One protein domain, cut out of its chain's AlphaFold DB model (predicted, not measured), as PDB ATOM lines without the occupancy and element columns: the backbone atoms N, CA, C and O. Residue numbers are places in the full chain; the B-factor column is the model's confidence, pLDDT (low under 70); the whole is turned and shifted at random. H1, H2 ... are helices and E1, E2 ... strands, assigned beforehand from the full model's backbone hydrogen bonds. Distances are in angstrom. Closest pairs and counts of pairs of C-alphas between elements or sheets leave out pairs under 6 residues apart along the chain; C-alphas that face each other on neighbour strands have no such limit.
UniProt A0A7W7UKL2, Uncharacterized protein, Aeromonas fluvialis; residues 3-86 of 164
ATOM      1  N   VAL A   3     -20.672 -78.603   2.708       95.69
ATOM      2  CA  VAL A   3     -20.718 -79.709   3.667       95.69
ATOM      3  C   VAL A   3     -21.902 -80.580   3.284       95.69
ATOM      4  O   VAL A   3     -23.015 -80.072   3.154       95.69
ATOM      5  N   PHE A   4     -21.646 -81.859   3.053       97.75
ATOM      6  CA  PHE A   4     -22.645 -82.861   2.719       97.75
ATOM      7  C   PHE A   4     -22.757 -83.842   3.875       97.75
ATOM      8  O   PHE A   4     -21.761 -84.440   4.274       97.75
ATOM      9  N   ASP A   5     -23.973 -84.023   4.367       98.31
ATOM     10  CA  ASP A   5     -24.302 -84.985   5.407       98.31
ATOM     11  C   ASP A   5     -25.026 -86.163   4.760       98.31
ATOM     12  O   ASP A   5     -26.009 -85.971   4.041       98.31
ATOM     13  N   ALA A   6     -24.564 -87.383   5.019       98.19
ATOM     14  CA  ALA A   6     -25.196 -88.612   4.552       98.19
ATOM     15  C   ALA A   6     -25.568 -89.502   5.741       98.19
ATOM     16  O   ALA A   6     -24.828 -89.615   6.717       98.19
ATOM     17  N   THR A   7     -26.733 -90.142   5.667       98.44
ATOM     18  CA  THR A   7     -27.181 -91.154   6.629       98.44
ATOM     19  C   THR A   7     -27.348 -92.486   5.908       98.44
ATOM     20  O   THR A   7     -28.104 -92.577   4.937       98.44
ATOM     21  N   GLY A   8     -26.657 -93.519   6.382       97.31
ATOM     22  CA  GLY A   8     -26.765 -94.885   5.880       97.31
ATOM     23  C   GLY A   8     -28.123 -95.515   6.186       97.31
ATOM     24  O   GLY A   8     -28.885 -95.027   7.021       97.31
ATOM     25  N   VAL A   9     -28.426 -96.629   5.519       95.44
ATOM     26  CA  VAL A   9     -29.701 -97.354   5.685       95.44
ATOM     27  C   VAL A   9     -29.894 -97.851   7.126       95.44
ATOM     28  O   VAL A   9     -31.013 -97.889   7.631       95.44
ATOM     29  N   THR A  10     -28.797 -98.175   7.813       92.81
ATOM     30  CA  THR A  10     -28.755 -98.654   9.205       92.81
ATOM     31  C   THR A  10     -28.597 -97.535  10.241       92.81
ATOM     32  O   THR A  10     -28.566 -97.815  11.437       92.81
ATOM     33  N   GLY A  11     -28.525 -96.269   9.813       93.88
ATOM     34  CA  GLY A  11     -28.442 -95.103  10.698       93.88
ATOM     35  C   GLY A  11     -27.042 -94.525  10.926       93.88
ATOM     36  O   GLY A  11     -26.955 -93.459  11.540       93.88
ATOM     37  N   GLY A  12     -25.985 -95.162  10.404       97.12
ATOM     38  CA  GLY A  12     -24.633 -94.588  10.368       97.12
ATOM     39  C   GLY A  12     -24.611 -93.224   9.671       97.12
ATOM     40  O   GLY A  12     -25.476 -92.924   8.839       97.12
ATOM     41  N   ARG A  13     -23.649 -92.375  10.016       98.25
ATOM     42  CA  ARG A  13     -23.532 -90.992   9.551       98.25
ATOM     43  C   ARG A  13     -22.170 -90.739   8.931       98.25
ATOM     44  O   ARG A  13     -21.138 -91.237   9.377       98.25
ATOM     45  N   ALA A  14     -22.177 -89.913   7.898       98.44
ATOM     46  CA  ALA A  14     -20.968 -89.421   7.273       98.44
ATOM     47  C   ALA A  14     -21.091 -87.938   6.953       98.44
ATOM     48  O   ALA A  14     -22.174 -87.446   6.633       98.44
ATOM     49  N   GLU A  15     -19.953 -87.265   6.986       98.12
ATOM     50  CA  GLU A  15     -19.798 -85.876   6.601       98.12
ATOM     51  C   GLU A  15     -18.695 -85.776   5.539       98.12
ATOM     52  O   GLU A  15     -17.575 -86.271   5.714       98.12
ATOM     53  N   ILE A  16     -19.016 -85.134   4.417       97.75
ATOM     54  CA  ILE A  16     -18.081 -84.848   3.331       97.75
ATOM     55  C   ILE A  16     -17.992 -83.331   3.183       97.75
ATOM     56  O   ILE A  16     -18.972 -82.672   2.835       97.75
ATOM     57  N   ARG A  17     -16.811 -82.756   3.405       96.00
ATOM     58  CA  ARG A  17     -16.561 -81.321   3.210       96.00
ATOM     59  C   ARG A  17     -15.750 -81.099   1.952       96.00
ATOM     60  O   ARG A  17     -14.685 -81.690   1.814       96.00
ATOM     61  N   VAL A  18     -16.201 -80.200   1.082       95.38
ATOM     62  CA  VAL A  18     -15.439 -79.752  -0.091       95.38
ATOM     63  C   VAL A  18     -15.142 -78.275   0.005       95.38
ATOM     64  O   VAL A  18     -16.042 -77.423   0.075       95.38
ATOM     65  N   GLN A  19     -13.857 -77.963  -0.063       93.19
ATOM     66  CA  GLN A  19     -13.413 -76.591  -0.094       93.19
ATOM     67  C   GLN A  19     -13.489 -76.018  -1.507       93.19
ATOM     68  O   GLN A  19     -12.535 -76.066  -2.276       93.19
ATOM     69  N   ALA A  20     -14.631 -75.421  -1.816       91.31
ATOM     70  CA  ALA A  20     -14.837 -74.651  -3.030       91.31
ATOM     71  C   ALA A  20     -15.759 -73.455  -2.754       91.31
ATOM     72  O   ALA A  20     -16.539 -73.454  -1.784       91.31
ATOM     73  N   LEU A  21     -15.665 -72.440  -3.613       87.69
ATOM     74  CA  LEU A  21     -16.568 -71.294  -3.613       87.69
ATOM     75  C   LEU A  21     -17.716 -71.455  -4.614       87.69
ATOM     76  O   LEU A  21     -18.757 -70.850  -4.390       87.69
ATOM     77  N   ASP A  22     -17.551 -72.275  -5.656       86.12
ATOM     78  CA  ASP A  22     -18.558 -72.603  -6.675       86.12
ATOM     79  C   ASP A  22     -18.783 -74.125  -6.752       86.12
ATOM     80  O   ASP A  22     -17.877 -74.919  -6.491       86.12
ATOM     81  N   TRP A  23     -19.991 -74.537  -7.132       87.75
ATOM     82  CA  TRP A  23     -20.382 -75.934  -7.310       87.75
ATOM     83  C   TRP A  23     -19.579 -76.664  -8.397       87.75
ATOM     84  O   TRP A  23     -19.384 -77.881  -8.335       87.75
ATOM     85  N   ALA A  24     -19.098 -75.916  -9.394       88.44
ATOM     86  CA  ALA A  24     -18.314 -76.432 -10.512       88.44
ATOM     87  C   ALA A  24     -16.790 -76.368 -10.285       88.44
ATOM     88  O   ALA A  24     -16.027 -76.806 -11.154       88.44
ATOM     89  N   GLN A  25     -16.332 -75.831  -9.150       89.94
ATOM     90  CA  GLN A  25     -14.912 -75.746  -8.815       89.94
ATOM     91  C   GLN A  25     -14.434 -77.004  -8.096       89.94
ATOM     92  O   GLN A  25     -15.087 -77.505  -7.184       89.94
ATOM     93  N   THR A  26     -13.268 -77.503  -8.503       92.56
ATOM     94  CA  THR A  26     -12.595 -78.596  -7.799       92.56
ATOM     95  C   THR A  26     -11.972 -78.063  -6.515       92.56
ATOM     96  O   THR A  26     -11.317 -77.019  -6.532       92.56
ATOM     97  N   GLY A  27     -12.149 -78.797  -5.421       92.81
ATOM     98  CA  GLY A  27     -11.601 -78.459  -4.114       92.81
ATOM     99  C   GLY A  27     -11.082 -79.683  -3.362       92.81
ATOM    100  O   GLY A  27     -11.495 -80.803  -3.670       92.81
ATOM    101  N   PRO A  28     -10.189 -79.499  -2.372       93.56
ATOM    102  CA  PRO A  28      -9.809 -80.576  -1.470       93.56
ATOM    103  C   PRO A  28     -11.023 -81.051  -0.665       93.56
ATOM    104  O   PRO A  28     -11.910 -80.257  -0.326       93.56
ATOM    105  N   VAL A  29     -11.037 -82.351  -0.367       94.88
ATOM    106  CA  VAL A  29     -12.123 -83.016   0.356       94.88
ATOM    107  C   VAL A  29     -11.647 -83.488   1.725       94.88
ATOM    108  O   VAL A  29     -10.565 -84.050   1.855       94.88
ATOM    109  N   THR A  30     -12.467 -83.264   2.750       94.94
ATOM    110  CA  THR A  30     -12.347 -83.927   4.055       94.94
ATOM    111  C   THR A  30     -13.520 -84.882   4.221       94.94
ATOM    112  O   THR A  30     -14.653 -84.516   3.920       94.94
ATOM    113  N   PHE A  31     -13.244 -86.097   4.687       96.75
ATOM    114  CA  PHE A  31     -14.233 -87.151   4.877       96.75
ATOM    115  C   PHE A  31     -14.209 -87.638   6.324       96.75
ATOM    116  O   PHE A  31     -13.132 -87.886   6.870       96.75
ATOM    117  N   GLN A  32     -15.385 -87.784   6.928       97.19
ATOM    118  CA  GLN A  32     -15.580 -88.400   8.239       97.19
ATOM    119  C   GLN A  32     -16.792 -89.327   8.175       97.19
ATOM    120  O   GLN A  32     -17.797 -88.988   7.555       97.19
ATOM    121  N   CYS A  33     -16.712 -90.491   8.809       97.94
ATOM    122  CA  CYS A  33     -17.822 -91.433   8.896       97.94
ATOM    123  C   CYS A  33     -17.698 -92.254  10.180       97.94
ATOM    124  O   CYS A  33     -16.582 -92.578  10.587       97.94
ATOM    125  N   ASP A  34     -18.828 -92.543  10.820       98.00
ATOM    126  CA  ASP A  34     -18.898 -93.327  12.059       98.00
ATOM    127  C   ASP A  34     -19.262 -94.808  11.835       98.00
ATOM    128  O   ASP A  34     -19.344 -95.567  12.799       98.00
ATOM    129  N   ASP A  35     -19.449 -95.224  10.578       97.75
ATOM    130  CA  ASP A  35     -19.866 -96.572  10.191       97.75
ATOM    131  C   ASP A  35     -19.054 -97.079   8.987       97.75
ATOM    132  O   ASP A  35     -19.055 -96.481   7.908       97.75
ATOM    133  N   ASP A  36     -18.368 -98.211   9.157       97.12
ATOM    134  CA  ASP A  36     -17.463 -98.758   8.137       97.12
ATOM    135  C   ASP A  36     -18.197 -99.157   6.849       97.12
ATOM    136  O   ASP A  36     -17.677 -98.964   5.746       97.12
ATOM    137  N   GLN A  37     -19.410 -99.708   6.961       96.75
ATOM    138  CA  GLN A  37     -20.179-100.139   5.791       96.75
ATOM    139  C   GLN A  37     -20.600 -98.934   4.952       96.75
ATOM    140  O   GLN A  37     -20.422 -98.930   3.731       96.75
ATOM    141  N   LEU A  38     -21.096 -97.884   5.605       98.00
ATOM    142  CA  LEU A  38     -21.415 -96.615   4.974       98.00
ATOM    143  C   LEU A  38     -20.168 -95.975   4.357       98.00
ATOM    144  O   LEU A  38     -20.238 -95.495   3.226       98.00
ATOM    145  N   ALA A  39     -19.026 -96.002   5.046       97.94
ATOM    146  CA  ALA A  39     -17.779 -95.466   4.514       97.94
ATOM    147  C   ALA A  39     -17.368 -96.168   3.212       97.94
ATOM    148  O   ALA A  39     -17.054 -95.500   2.224       97.94
ATOM    149  N   VAL A  40     -17.442 -97.501   3.172       97.50
ATOM    150  CA  VAL A  40     -17.175 -98.279   1.954       97.50
ATOM    151  C   VAL A  40     -18.144 -97.892   0.841       97.50
ATOM    152  O   VAL A  40     -17.695 -97.648  -0.279       97.50
ATOM    153  N   VAL A  41     -19.445 -97.785   1.127       97.50
ATOM    154  CA  VAL A  41     -20.455 -97.378   0.134       97.50
ATOM    155  C   VAL A  41     -20.155 -95.988  -0.431       97.50
ATOM    156  O   VAL A  41     -20.189 -95.801  -1.644       97.50
ATOM    157  N   LEU A  42     -19.827 -95.015   0.421       97.81
ATOM    158  CA  LEU A  42     -19.597 -93.631   0.004       97.81
ATOM    159  C   LEU A  42     -18.307 -93.451  -0.804       97.81
ATOM    160  O   LEU A  42     -18.269 -92.590  -1.686       97.81
ATOM    161  N   LEU A  43     -17.274 -94.248  -0.516       97.62
ATOM    162  CA  LEU A  43     -15.946 -94.143  -1.129       97.62
ATOM    163  C   LEU A  43     -15.731 -95.084  -2.325       97.62
ATOM    164  O   LEU A  43     -14.726 -94.955  -3.028       97.62
ATOM    165  N   SER A  44     -16.650 -96.021  -2.576       95.88
ATOM    166  CA  SER A  44     -16.508 -97.023  -3.638       95.88
ATOM    167  C   SER A  44     -17.347 -96.687  -4.860       95.88
ATOM    168  O   SER A  44     -18.532 -96.390  -4.759       95.88
ATOM    169  N   GLY A  45     -16.747 -96.800  -6.047       95.56
ATOM    170  CA  GLY A  45     -17.478 -96.647  -7.307       95.56
ATOM    171  C   GLY A  45     -18.078 -95.254  -7.519       95.56
ATOM    172  O   GLY A  45     -19.051 -95.137  -8.265       95.56
ATOM    173  N   CYS A  46     -17.510 -94.221  -6.880       97.12
ATOM    174  CA  CYS A  46     -17.983 -92.844  -6.979       97.12
ATOM    175  C   CYS A  46     -18.118 -92.431  -8.444       97.12
ATOM    176  O   CYS A  46     -17.149 -92.495  -9.210       97.12
ATOM    177  N   ARG A  47     -19.320 -91.999  -8.832       95.75
ATOM    178  CA  ARG A  47     -19.634 -91.662 -10.220       95.75
ATOM    179  C   ARG A  47     -20.541 -90.451 -10.347       95.75
ATOM    180  O   ARG A  47     -21.345 -90.177  -9.459       95.75
ATOM    181  N   CYS A  48     -20.412 -89.757 -11.464       93.94
ATOM    182  CA  CYS A  48     -21.241 -88.621 -11.828       93.94
ATOM    183  C   CYS A  48     -21.441 -88.585 -13.352       93.94
ATOM    184  O   CYS A  48     -20.617 -89.109 -14.111       93.94
ATOM    185  N   ASP A  49     -22.513 -87.945 -13.814       89.81
ATOM    186  CA  ASP A  49     -22.899 -87.980 -15.233       89.81
ATOM    187  C   ASP A  49     -21.874 -87.287 -16.140       89.81
ATOM    188  O   ASP A  49     -21.713 -87.638 -17.306       89.81
ATOM    189  N   ALA A  50     -21.156 -86.300 -15.600       85.62
ATOM    190  CA  ALA A  50     -20.251 -85.463 -16.378       85.62
ATOM    191  C   ALA A  50     -18.903 -86.129 -16.704       85.62
ATOM    192  O   ALA A  50     -18.312 -85.803 -17.733       85.62
ATOM    193  N   VAL A  51     -18.375 -86.994 -15.828       90.38
ATOM    194  CA  VAL A  51     -17.032 -87.595 -15.999       90.38
ATOM    195  C   VAL A  51     -16.987 -89.110 -15.784       90.38
ATOM    196  O   VAL A  51     -15.915 -89.705 -15.863       90.38
ATOM    197  N   GLY A  52     -18.126 -89.759 -15.531       94.00
ATOM    198  CA  GLY A  52     -18.149 -91.170 -15.162       94.00
ATOM    199  C   GLY A  52     -17.586 -91.350 -13.755       94.00
ATOM    200  O   GLY A  52     -18.114 -90.769 -12.812       94.00
ATOM    201  N   PHE A  53     -16.527 -92.145 -13.595       96.25
ATOM    202  CA  PHE A  53     -15.911 -92.384 -12.286       96.25
ATOM    203  C   PHE A  53     -15.010 -91.228 -11.842       96.25
ATOM    204  O   PHE A  53     -14.263 -90.662 -12.641       96.25
ATOM    205  N   PHE A  54     -15.024 -90.918 -10.546       96.25
ATOM    206  CA  PHE A  54     -14.123 -89.935  -9.944       96.25
ATOM    207  C   PHE A  54     -13.558 -90.433  -8.610       96.25
ATOM    208  O   PHE A  54     -14.130 -91.303  -7.963       96.25
ATOM    209  N   ASN A  55     -12.425 -89.872  -8.185       94.69
ATOM    210  CA  ASN A  55     -11.870 -90.136  -6.860       94.69
ATOM    211  C   ASN A  55     -12.315 -89.032  -5.895       94.69
ATOM    212  O   ASN A  55     -11.945 -87.872  -6.068       94.69
ATOM    213  N   LEU A  56     -13.113 -89.392  -4.887       95.62
ATOM    214  CA  LEU A  56     -13.639 -88.451  -3.898       95.62
ATOM    215  C   LEU A  56     -12.518 -87.823  -3.053       95.62
ATOM    216  O   LEU A  56     -12.491 -86.608  -2.875       95.62
ATOM    217  N   LEU A  57     -11.567 -88.628  -2.569       95.31
ATOM    218  CA  LEU A  57     -10.529 -88.183  -1.631       95.31
ATOM    219  C   LEU A  57      -9.365 -87.447  -2.308       95.31
ATOM    220  O   LEU A  57      -8.645 -86.706  -1.646       95.31
ATOM    221  N   ALA A  58      -9.194 -87.597  -3.624       93.38
ATOM    222  CA  ALA A  58      -8.189 -86.850  -4.387       93.38
ATOM    223  C   ALA A  58      -8.541 -85.359  -4.580       93.38
ATOM    224  O   ALA A  58      -7.722 -84.598  -5.096       93.38
ATOM    225  N   GLY A  59      -9.742 -84.937  -4.177       92.56
ATOM    226  CA  GLY A  59     -10.285 -83.622  -4.494       92.56
ATOM    227  C   GLY A  59     -11.260 -83.699  -5.665       92.56
ATOM    228  O   GLY A  59     -10.954 -84.258  -6.718       92.56
ATOM    229  N   CYS A  60     -12.449 -83.128  -5.501       94.56
ATOM    230  CA  CYS A  60     -13.493 -83.175  -6.519       94.56
ATOM    231  C   CYS A  60     -14.381 -81.926  -6.473       94.56
ATOM    232  O   CYS A  60     -14.168 -81.010  -5.675       94.56
ATOM    233  N   LYS A  61     -15.348 -81.857  -7.391       95.56
ATOM    234  CA  LYS A  61     -16.338 -80.778  -7.436       95.56
ATOM    235  C   LYS A  61     -17.512 -81.110  -6.511       95.56
ATOM    236  O   LYS A  61     -17.950 -82.262  -6.528       95.56
ATOM    237  N   PRO A  62     -18.100 -80.123  -5.811       95.56
ATOM    238  CA  PRO A  62     -19.358 -80.306  -5.083       95.56
ATOM    239  C   PRO A  62     -20.457 -80.951  -5.944       95.56
ATOM    240  O   PRO A  62     -21.158 -81.838  -5.467       95.56
ATOM    241  N   LEU A  63     -20.523 -80.594  -7.236       94.81
ATOM    242  CA  LEU A  63     -21.445 -81.201  -8.205       94.81
ATOM    243  C   LEU A  63     -21.340 -82.728  -8.274       94.81
ATOM    244  O   LEU A  63     -22.346 -83.417  -8.392       94.81
ATOM    245  N   TYR A  64     -20.120 -83.262  -8.231       96.50
ATOM    246  CA  TYR A  64     -19.904 -84.698  -8.381       96.50
ATOM    247  C   TYR A  64     -20.408 -85.457  -7.155       96.50
ATOM    248  O   TYR A  64     -20.976 -86.534  -7.300       96.50
ATOM    249  N   ILE A  65     -20.253 -84.873  -5.964       96.75
ATOM    250  CA  ILE A  65     -20.762 -85.449  -4.716       96.75
ATOM    251  C   ILE A  65     -22.282 -85.387  -4.678       96.75
ATOM    252  O   ILE A  65     -22.906 -86.383  -4.340       96.75
ATOM    253  N   GLU A  66     -22.880 -84.257  -5.055       96.31
ATOM    254  CA  GLU A  66     -24.338 -84.124  -5.133       96.31
ATOM    255  C   GLU A  66     -24.954 -85.219  -6.016       96.31
ATOM    256  O   GLU A  66     -25.857 -85.936  -5.584       96.31
ATOM    257  N   GLN A  67     -24.432 -85.382  -7.236       96.25
ATOM    258  CA  GLN A  67     -24.898 -86.405  -8.174       96.25
ATOM    259  C   GLN A  67     -24.676 -87.820  -7.624       96.25
ATOM    260  O   GLN A  67     -25.566 -88.665  -7.711       96.25
ATOM    261  N   TRP A  68     -23.520 -88.070  -7.005       97.81
ATOM    262  CA  TRP A  68     -23.203 -89.363  -6.407       97.81
ATOM    263  C   TRP A  68     -24.138 -89.728  -5.248       97.81
ATOM    264  O   TRP A  68     -24.700 -90.821  -5.231       97.81
ATOM    265  N   LEU A  69     -24.351 -88.810  -4.301       98.06
ATOM    266  CA  LEU A  69     -25.236 -89.021  -3.154       98.06
ATOM    267  C   LEU A  69     -26.698 -89.175  -3.585       98.06
ATOM    268  O   LEU A  69     -27.414 -90.006  -3.026       98.06
ATOM    269  N   SER A  70     -27.121 -88.428  -4.608       97.69
ATOM    270  CA  SER A  70     -28.456 -88.574  -5.201       97.69
ATOM    271  C   SER A  70     -28.637 -89.972  -5.780       97.69
ATOM    272  O   SER A  70     -29.579 -90.668  -5.410       97.69
ATOM    273  N   TYR A  71     -27.672 -90.436  -6.578       97.31
ATOM    274  CA  TYR A  71     -27.680 -91.790  -7.122       97.31
ATOM    275  C   TYR A  71     -27.712 -92.871  -6.025       97.31
ATOM    276  O   TYR A  71     -28.478 -93.834  -6.126       97.31
ATOM    277  N   LEU A  72     -26.897 -92.729  -4.973       97.94
ATOM    278  CA  LEU A  72     -26.871 -93.679  -3.859       97.94
ATOM    279  C   LEU A  72     -28.220 -93.742  -3.131       97.94
ATOM    280  O   LEU A  72     -28.678 -94.836  -2.796       97.94
ATOM    281  N   GLN A  73     -28.860 -92.593  -2.899       97.88
ATOM    282  CA  GLN A  73     -30.170 -92.527  -2.252       97.88
ATOM    283  C   GLN A  73     -31.260 -93.139  -3.142       97.88
ATOM    284  O   GLN A  73     -32.047 -93.955  -2.670       97.88
ATOM    285  N   GLU A  74     -31.286 -92.797  -4.431       97.56
ATOM    286  CA  GLU A  74     -32.232 -93.357  -5.408       97.56
ATOM    287  C   GLU A  74     -32.073 -94.875  -5.572       97.56
ATOM    288  O   GLU A  74     -33.053 -95.588  -5.777       97.56
ATOM    289  N   SER A  75     -30.846 -95.380  -5.422       97.00
ATOM    290  CA  SER A  75     -30.537 -96.816  -5.465       97.00
ATOM    291  C   SER A  75     -30.782 -97.541  -4.137       97.00
ATOM    292  O   SER A  75     -30.538 -98.744  -4.054       97.00
ATOM    293  N   GLY A  76     -31.216 -96.835  -3.087       97.44
ATOM    294  CA  GLY A  76     -31.442 -97.405  -1.757       97.44
ATOM    295  C   GLY A  76     -30.168 -97.836  -1.021       97.44
ATOM    296  O   GLY A  76     -30.247 -98.617  -0.077       97.44
ATOM    297  N   LEU A  77     -28.995 -97.352  -1.445       97.19
ATOM    298  CA  LEU A  77     -27.699 -97.657  -0.824       97.19
ATOM    299  C   LEU A  77     -27.413 -96.770   0.397       97.19
ATOM    300  O   LEU A  77     -26.629 -97.144   1.267       97.19
ATOM    301  N   ILE A  78     -28.073 -95.614   0.485       98.19
ATOM    302  CA  ILE A  78     -28.119 -94.756   1.675       98.19
ATOM    303  C   ILE A  78     -29.570 -94.360   1.961       98.19
ATOM    304  O   ILE A  78     -30.417 -94.395   1.071       98.19
ATOM    305  N   GLY A  79     -29.861 -93.970   3.202       97.62
ATOM    306  CA  GLY A  79     -31.208 -93.562   3.600       97.62
ATOM    307  C   GLY A  79     -31.555 -92.144   3.149       97.62
ATOM    308  O   GLY A  79     -32.623 -91.912   2.588       97.62
ATOM    309  N   LYS A  80     -30.665 -91.181   3.408       97.56
ATOM    310  CA  LYS A  80     -30.846 -89.781   2.999       97.56
ATOM    311  C   LYS A  80     -29.529 -89.026   2.947       97.56
ATOM    312  O   LYS A  80     -28.579 -89.397   3.641       97.56
ATOM    313  N   TRP A  81     -29.517 -87.912   2.229       98.19
ATOM    314  CA  TRP A  81     -28.454 -86.919   2.331       98.19
ATOM    315  C   TRP A  81     -29.001 -85.486   2.349       98.19
ATOM    316  O   TRP A  81     -30.141 -85.219   1.964       98.19
ATOM    317  N   SER A  82     -28.183 -84.558   2.830       97.31
ATOM    318  CA  SER A  82     -28.429 -83.117   2.782       97.31
ATOM    319  C   SER A  82     -27.124 -82.369   2.556       97.31
ATOM    320  O   SER A  82     -26.044 -82.924   2.739       97.31
ATOM    321  N   HIS A  83     -27.211 -81.097   2.180       95.12
ATOM    322  CA  HIS A  83     -26.042 -80.232   2.144       95.12
ATOM    323  C   HIS A  83     -26.311 -78.911   2.850       95.12
ATOM    324  O   HIS A  83     -27.440 -78.421   2.917       95.12
ATOM    325  N   GLN A  84     -25.227 -78.305   3.305       92.56
ATOM    326  CA  GLN A  84     -25.180 -76.950   3.812       92.56
ATOM    327  C   GLN A  84     -23.948 -76.234   3.259       92.56
ATOM    328  O   GLN A  84     -23.031 -76.827   2.681       92.56
ATOM    329  N   THR A  85     -23.953 -74.915   3.393       89.69
ATOM    330  CA  THR A  85     -22.896 -74.066   2.854       89.69
ATOM    331  C   THR A  85     -22.325 -73.194   3.944       89.69
ATOM    332  O   THR A  85     -23.070 -72.533   4.659       89.69
ATOM    333  N   GLU A  86     -20.999 -73.149   4.026       88.25
ATOM    334  CA  GLU A  86     -20.322 -72.210   4.911       88.25
ATOM    335  C   GLU A  86     -19.817 -71.005   4.127       88.25
ATOM    336  O   GLU A  86     -19.206 -71.146   3.049       88.25
TER     337      GLU A  86
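Overview. This is residues 3 to 86 of the 164 residues of an uncharacterized protein of Aeromonas fluvialis (UniProt A0A7W7UKL2). A twisted antiparallel sheet of four strands, E3 E2 E1 E4 across it, has the helices H1 and H2 over one face and no named helix over the other. The longer helix, H2, runs along E1 and E4, H1 covers part of E2, and a long loop, residues 44 to 61, joins them on the helices' side of the sheet. The printed part has 84 residues, with two named helices and four named strands in the order E1 E2 E3 H1 H2 E4, a mixed class of helices and strands. It is compact, with a radius of gyration of the C-alphas of 11.6 A and spans of 32 by 26 by 19 A.

Along the chain. Find C-alpha 3 at (-20.718, -79.709, 3.667), where E1, residues 3 to 8, begins; it runs 16.5 A. E2, residues 13 to 18, comes back over 16.9 A, and E3, residues 29 to 33, covers 13.3 A. H1, residues 36 to 43, is 10.5 A long. Look for H2 from C-alpha 62 at (-19.358, -80.306, -5.083); its residues 62 to 74 cover 18.3 A. E4, residues 78 to 85, is 21.4 A long and ends at C-alpha 85, (-22.896, -74.066, 2.854).

Arrangement. Start at the sheet, where E1, E2 and E3 form a meander, each strand the antiparallel neighbour of the one before, with hairpins E1 and E2, and E2 and E3. Between E1 and E2, N 4 and O 16 are 2.8 A apart; between E2 and E3, N 17 and O 30 are 2.8 A apart. At the other edge, E4 is antiparallel to E1 at 167 degrees, with N 5 and O 82 2.9 A apart; these pairs are within hydrogen-bond range. The edge strands E3 and E4 are apart. H1 and H2 on one face make two layers, helices over a sheet. H2, at a height over the sheet of 9.0 A, lies over E1 and, only just, E4, with 3 C-alphas; it runs along the strands, at 18 degrees to E1 on the local plane. Its closest C-alphas to E4 are Leu 72 and Ile 78, 5.8 A. H1, on the same face at a height of 7.8 A, lies over E2; its closest C-alphas to E2 are Ala 14 and Ala 39, 7.4 A. H1 and H2 are close but not clearly touching, their closest C-alphas, Leu 42 and Leu 69, being 7.9 A apart. In both helices every O i to N i+4 pair is within hydrogen-bond range.

Size, cuts and confidence. The C-alphas of Thr 10 and Leu 21, 32.6 A apart, are the two farthest apart. The printed part has no cut. The link from H1 to H2 is long, with 18 residues; in it, residues 47 to 48 pair antiparallel with residues 52 to 53. The mean pLDDT of the printed part is 95.3, and no printed residue is under 70.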